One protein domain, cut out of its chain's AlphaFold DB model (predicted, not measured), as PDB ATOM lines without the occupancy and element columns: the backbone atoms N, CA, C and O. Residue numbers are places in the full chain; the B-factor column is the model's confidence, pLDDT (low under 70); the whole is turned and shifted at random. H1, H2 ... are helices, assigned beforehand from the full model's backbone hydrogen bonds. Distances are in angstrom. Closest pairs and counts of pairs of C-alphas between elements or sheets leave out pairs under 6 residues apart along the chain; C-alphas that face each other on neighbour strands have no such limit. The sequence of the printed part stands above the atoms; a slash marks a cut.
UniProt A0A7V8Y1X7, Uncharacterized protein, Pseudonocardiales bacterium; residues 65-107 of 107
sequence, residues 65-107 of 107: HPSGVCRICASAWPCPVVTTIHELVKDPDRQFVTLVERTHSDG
ATOM      1  N   HIS A  65     151.972 171.637 124.212       94.38
ATOM      2  CA  HIS A  65     151.074 170.514 124.463       94.38
ATOM      3  C   HIS A  65     150.976 170.273 125.985       94.38
ATOM      4  O   HIS A  65     151.936 170.577 126.695       94.38
ATOM      5  N   PRO A  66     149.886 169.682 126.520       95.06
ATOM      6  CA  PRO A  66     149.780 169.353 127.949       95.06
ATOM      7  C   PRO A  66     150.938 168.526 128.530       95.06
ATOM      8  O   PRO A  66     151.181 168.569 129.729       95.06
ATOM      9  N   SER A  67     151.677 167.795 127.690       95.00
ATOM     10  CA  SER A  67     152.882 167.051 128.087       95.00
ATOM     11  C   SER A  67     154.145 167.917 128.231       95.00
ATOM     12  O   SER A  67     155.215 167.375 128.487       95.00
ATOM     13  N   GLY A  68     154.056 169.239 128.046       95.44
ATOM     14  CA  GLY A  68     155.182 170.172 128.176       95.44
ATOM     15  C   GLY A  68     156.089 170.279 126.944       95.44
ATOM     16  O   GLY A  68     157.133 170.921 127.012       95.44
ATOM     17  N   VAL A  69     155.707 169.675 125.814       97.69
ATOM     18  CA  VAL A  69     156.455 169.749 124.543       97.69
ATOM     19  C   VAL A  69     155.787 170.698 123.549       97.69
ATOM     20  O   VAL A  69     154.576 170.900 123.588       97.69
ATOM     21  N   CYS A  70     156.564 171.273 122.637       97.94
ATOM     22  CA  CYS A  70     156.064 172.052 121.511       97.94
ATOM     23  C   CYS A  70     155.340 171.153 120.502       97.94
ATOM     24  O   CYS A  70     155.841 170.090 120.134       97.94
ATOM     25  N   ARG A  71     154.184 171.616 120.015       95.69
ATOM     26  CA  ARG A  71     153.332 170.870 119.073       95.69
ATOM     27  C   ARG A  71     153.991 170.592 117.719       95.69
ATOM     28  O   ARG A  71     153.701 169.559 117.129       95.69
ATOM     29  N   ILE A  72     154.861 171.488 117.249       96.50
ATOM     30  CA  ILE A  72     155.504 171.393 115.926       96.50
ATOM     31  C   ILE A  72     156.914 170.809 116.025       96.50
ATOM     32  O   ILE A  72     157.262 169.896 115.284       96.50
ATOM     33  N   CYS A  73     157.733 171.298 116.960       96.44
ATOM     34  CA  CYS A  73     159.133 170.872 117.066       96.44
ATOM     35  C   CYS A  73     159.319 169.523 117.774       96.44
ATOM     36  O   CYS A  73     160.420 168.982 117.740       96.44
ATOM     37  N   ALA A  74     158.295 169.031 118.484       94.38
ATOM     38  CA  ALA A  74     158.361 167.840 119.337       94.38
ATOM     39  C   ALA A  74     159.481 167.869 120.411       94.38
ATOM     40  O   ALA A  74     159.878 166.829 120.933       94.38
ATOM     41  N   SER A  75     159.971 169.059 120.774       95.88
ATOM     42  CA  SER A  75     160.956 169.299 121.838       95.88
ATOM     43  C   SER A  75     160.313 169.965 123.057       95.88
ATOM     44  O   SER A  75     159.171 170.419 122.981       95.88
ATOM     45  N   ALA A  76     161.015 170.019 124.194       97.44
ATOM     46  CA  ALA A  76     160.522 170.702 125.394       97.44
ATOM     47  C   ALA A  76     160.146 172.162 125.085       97.44
ATOM     48  O   ALA A  76     160.834 172.834 124.318       97.44
ATOM     49  N   TRP A  77     159.039 172.636 125.657       96.69
ATOM     50  CA  TRP A  77     158.616 174.025 125.523       96.69
ATOM     51  C   TRP A  77     159.229 174.889 126.648       96.69
ATOM     52  O   TRP A  77     159.193 174.453 127.802       96.69
ATOM     53  N   PRO A  78     159.743 176.105 126.367       96.75
ATOM     54  CA  PRO A  78     159.818 176.759 125.058       96.75
ATOM     55  C   PRO A  78     160.813 176.060 124.127       96.75
ATOM     56  O   PRO A  78     161.932 175.737 124.513       96.75
ATOM     57  N   CYS A  79     160.385 175.813 122.889       97.56
ATOM     58  CA  CYS A  79     161.236 175.172 121.891       97.56
ATOM     59  C   CYS A  79     162.254 176.171 121.310       97.56
ATOM     60  O   CYS A  79     162.144 177.375 121.573       97.56
ATOM     61  N   PRO A  80     163.213 175.713 120.480       95.56
ATOM     62  CA  PRO A  80     164.206 176.597 119.878       95.56
ATOM     63  C   PRO A  80     163.592 177.791 119.140       95.56
ATOM     64  O   PRO A  80     164.041 178.906 119.349       95.56
ATOM     65  N   VAL A  81     162.507 177.599 118.380       95.19
ATOM     66  CA  VAL A  81     161.837 178.698 117.654       95.19
ATOM     67  C   VAL A  81     161.292 179.765 118.606       95.19
ATOM     68  O   VAL A  81     161.549 180.950 118.417       95.19
ATOM     69  N   VAL A  82     160.578 179.360 119.659       95.88
ATOM     70  CA  VAL A  82     160.026 180.299 120.655       95.88
ATOM     71  C   VAL A  82     161.145 181.010 121.415       95.88
ATOM     72  O   VAL A  82     161.019 182.193 121.726       95.88
ATOM     73  N   THR A  83     162.246 180.306 121.681       95.38
ATOM     74  CA  THR A  83     163.437 180.884 122.313       95.38
ATOM     75  C   THR A  83     164.057 181.953 121.414       95.38
ATOM     76  O   THR A  83     164.236 183.077 121.871       95.38
ATOM     77  N   THR A  84     164.264 181.661 120.125       94.75
ATOM     78  CA  THR A  84     164.774 182.630 119.143       94.75
ATOM     79  C   THR A  84     163.865 183.853 119.027       94.75
ATOM     80  O   THR A  84     164.357 184.976 119.052       94.75
ATOM     81  N   ILE A  85     162.539 183.667 118.955       93.81
ATOM     82  CA  ILE A  85     161.575 184.785 118.929       93.81
ATOM     83  C   ILE A  85     161.730 185.652 120.185       93.81
ATOM     84  O   ILE A  85     161.799 186.875 120.089       93.81
ATOM     85  N   HIS A  86     161.790 185.034 121.368       93.19
ATOM     86  CA  HIS A  86     161.955 185.761 122.623       93.19
ATOM     87  C   HIS A  86     163.267 186.556 122.658       93.19
ATOM     88  O   HIS A  86     163.265 187.716 123.061       93.19
ATOM     89  N   GLU A  87     164.375 185.950 122.232       93.25
ATOM     90  CA  GLU A  87     165.688 186.594 122.193       93.25
ATOM     91  C   GLU A  87     165.717 187.765 121.203       93.25
ATOM     92  O   GLU A  87     166.123 188.859 121.591       93.25
ATOM     93  N   LEU A  88     165.204 187.585 119.979       91.69
ATOM     94  CA  LEU A  88     165.118 188.641 118.961       91.69
ATOM     95  C   LEU A  88     164.268 189.831 119.418       91.69
ATOM     96  O   LEU A  88     164.624 190.974 119.169       91.69
ATOM     97  N   VAL A  89     163.167 189.589 120.132       89.62
ATOM     98  CA  VAL A  89     162.335 190.676 120.680       89.62
ATOM     99  C   VAL A  89     163.049 191.432 121.809       89.62
ATOM    100  O   VAL A  89     162.749 192.601 122.052       89.62
ATOM    101  N   LYS A  90     163.959 190.781 122.546       90.44
ATOM    102  CA  LYS A  90     164.658 191.387 123.691       90.44
ATOM    103  C   LYS A  90     165.946 192.111 123.318       90.44
ATOM    104  O   LYS A  90     166.277 193.078 123.998       90.44
ATOM    105  N   ASP A  91     166.663 191.629 122.311       90.94
ATOM    106  CA  ASP A  91     167.974 192.140 121.899       90.94
ATOM    107  C   ASP A  91     168.183 191.897 120.387       90.94
ATOM    108  O   ASP A  91     168.951 191.009 120.005       90.94
ATOM    109  N   PRO A  92     167.443 192.608 119.512       86.69
ATOM    110  CA  PRO A  92     167.368 192.291 118.084       86.69
ATOM    111  C   PRO A  92     168.733 192.341 117.389       86.69
ATOM    112  O   PRO A  92     169.105 191.372 116.729       86.69
ATOM    113  N   ASP A  93     169.512 193.405 117.600       85.44
ATOM    114  CA  ASP A  93     170.777 193.640 116.892       85.44
ATOM    115  C   ASP A  93     171.793 192.523 117.152       85.44
ATOM    116  O   ASP A  93     172.358 191.921 116.234       85.44
ATOM    117  N   ARG A  94     172.004 192.195 118.430       83.12
ATOM    118  CA  ARG A  94     172.970 191.169 118.831       83.12
ATOM    119  C   ARG A  94     172.551 189.783 118.349       83.12
ATOM    120  O   ARG A  94     173.398 188.971 117.958       83.12
ATOM    121  N   GLN A  95     171.257 189.488 118.417       87.94
ATOM    122  CA  GLN A  95     170.736 188.179 118.040       87.94
ATOM    123  C   GLN A  95     170.725 187.995 116.525       87.94
ATOM    124  O   GLN A  95     171.048 186.906 116.052       87.94
ATOM    125  N   PHE A  96     170.462 189.055 115.761       83.88
ATOM    126  CA  PHE A  96     170.549 189.017 114.306       83.88
ATOM    127  C   PHE A  96     171.968 188.680 113.832       83.88
ATOM    128  O   PHE A  96     172.143 187.735 113.063       83.88
ATOM    129  N   VAL A  97     172.992 189.355 114.372       83.75
ATOM    130  CA  VAL A  97     174.406 189.036 114.078       83.75
ATOM    131  C   VAL A  97     174.714 187.568 114.384       83.75
ATOM    132  O   VAL A  97     175.247 186.852 113.536       83.75
ATOM    133  N   THR A  98     174.294 187.086 115.557       84.44
ATOM    134  CA  THR A  98     174.512 185.691 115.979       84.44
ATOM    135  C   THR A  98     173.868 184.684 115.011       84.44
ATOM    136  O   THR A  98     174.432 183.620 114.748       84.44
ATOM    137  N   LEU A  99     172.682 184.986 114.476       85.19
ATOM    138  CA  LEU A  99     171.983 184.118 113.523       85.19
ATOM    139  C   LEU A  99     172.657 184.096 112.149       85.19
ATOM    140  O   LEU A  99     172.801 183.023 111.559       85.19
ATOM    141  N   VAL A 100     173.094 185.255 111.654       84.31
ATOM    142  CA  VAL A 100     173.823 185.366 110.383       84.31
ATOM    143  C   VAL A 100     175.117 184.551 110.444       84.31
ATOM    144  O   VAL A 100     175.364 183.725 109.566       84.31
ATOM    145  N   GLU A 101     175.892 184.685 111.522       84.88
ATOM    146  CA  GLU A 101     177.135 183.925 111.723       84.88
ATOM    147  C   GLU A 101     176.910 182.405 111.725       84.88
ATOM    148  O   GLU A 101     177.664 181.666 111.087       84.88
ATOM    149  N   ARG A 102     175.851 181.924 112.390       82.81
ATOM    150  CA  ARG A 102     175.482 180.494 112.392       82.81
ATOM    151  C   ARG A 102     175.108 180.000 110.998       82.81
ATOM    152  O   ARG A 102     175.599 178.967 110.561       82.81
ATOM    153  N   THR A 103     174.297 180.770 110.278       78.25
ATOM    154  CA  THR A 103     173.808 180.395 108.941       78.25
ATOM    155  C   THR A 103     174.943 180.330 107.911       78.25
ATOM    156  O   THR A 103     174.890 179.515 106.996       78.25
ATOM    157  N   HIS A 104     175.995 181.140 108.076       71.44
ATOM    158  CA  HIS A 104     177.208 181.071 107.254       71.44
ATOM    159  C   HIS A 104     178.206 179.986 107.686       71.44
ATOM    160  O   HIS A 104     179.062 179.621 106.887       71.44
ATOM    161  N   SER A 105     178.122 179.487 108.922       62.50
ATOM    162  CA  SER A 105     179.014 178.438 109.444       62.50
ATOM    163  C   SER A 105     178.511 177.016 109.161       62.50
ATOM    164  O   SER A 105     179.311 176.083 109.146       62.50
ATOM    165  N   ASP A 106     177.204 176.857 108.931       54.12
ATOM    166  CA  ASP A 106     176.543 175.574 108.640       54.12
ATOM    167  C   ASP A 106     176.372 175.291 107.125       54.12
ATOM    168  O   ASP A 106     175.723 174.308 106.751       54.12
ATOM    169  N   GLY A 107     176.933 176.142 106.250       45.50
ATOM    170  CA  GLY A 107     176.934 175.999 104.783       45.50
ATOM    171  C   GLY A 107     178.301 175.632 104.219       45.50
ATOM    172  O   GLY A 107     178.329 174.828 103.259       45.50
TER     173      GLY A 107
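What this domain is: This is residues 65 to 107 of the 107 residues of an uncharacterized protein of Pseudonocardiales bacterium (UniProt A0A7V8Y1X7). The longest helix, H2, is one arm of a V, and H1 is the other; the two meet in a corner at residue 91, and a looped stretch with no named element, residues 65 to 79, leads into the far end of H1. Residues 100 to 107, of which 100 to 105 belong to H2, stick out from the rest. The printed part has 43 residues with two named helices, H1 then H2 along the chain, and no named strand; the class is all helix. The whole is loose and flat, with a radius of gyration of the C-alphas of 12.7 A and spans of 35 by 26 by 10 A.

Where its parts are: H2 covers residues 92 to 105, from C-alpha 92 at (167.368, 192.291, 118.084) to C-alpha 105 at (179.014, 178.438, 109.444), a length of 20.1 A. H1 covers residues 80 to 90 and is 15.3 A long, beginning at C-alpha 80 at (164.206, 176.597, 119.878).

How they stand to each other: H2 and H1 only just touch, with 3 pairs of C-alphas within 8 A, and they touch only at the corner by their tight link of one residue. H2 touches H1 with residues 95 to 96 alone. The closest C-alphas are those of Gln 95 and Leu 88, 5.7 A apart. The helices run opposite ways at a steep tilt of 40 degrees. In H1 and H2 every O i to N i+4 pair is within hydrogen-bond range.

The domain as a whole: The C-alphas of Pro 66 and Gly 107, the two farthest apart, are 36.3 A from each other. The printed part has no cut and ends at the chain's last residue. Residues 89 to 94 also stand free. The mean pLDDT of the printed part is 88.5, and residues 105 to 107 are under 70.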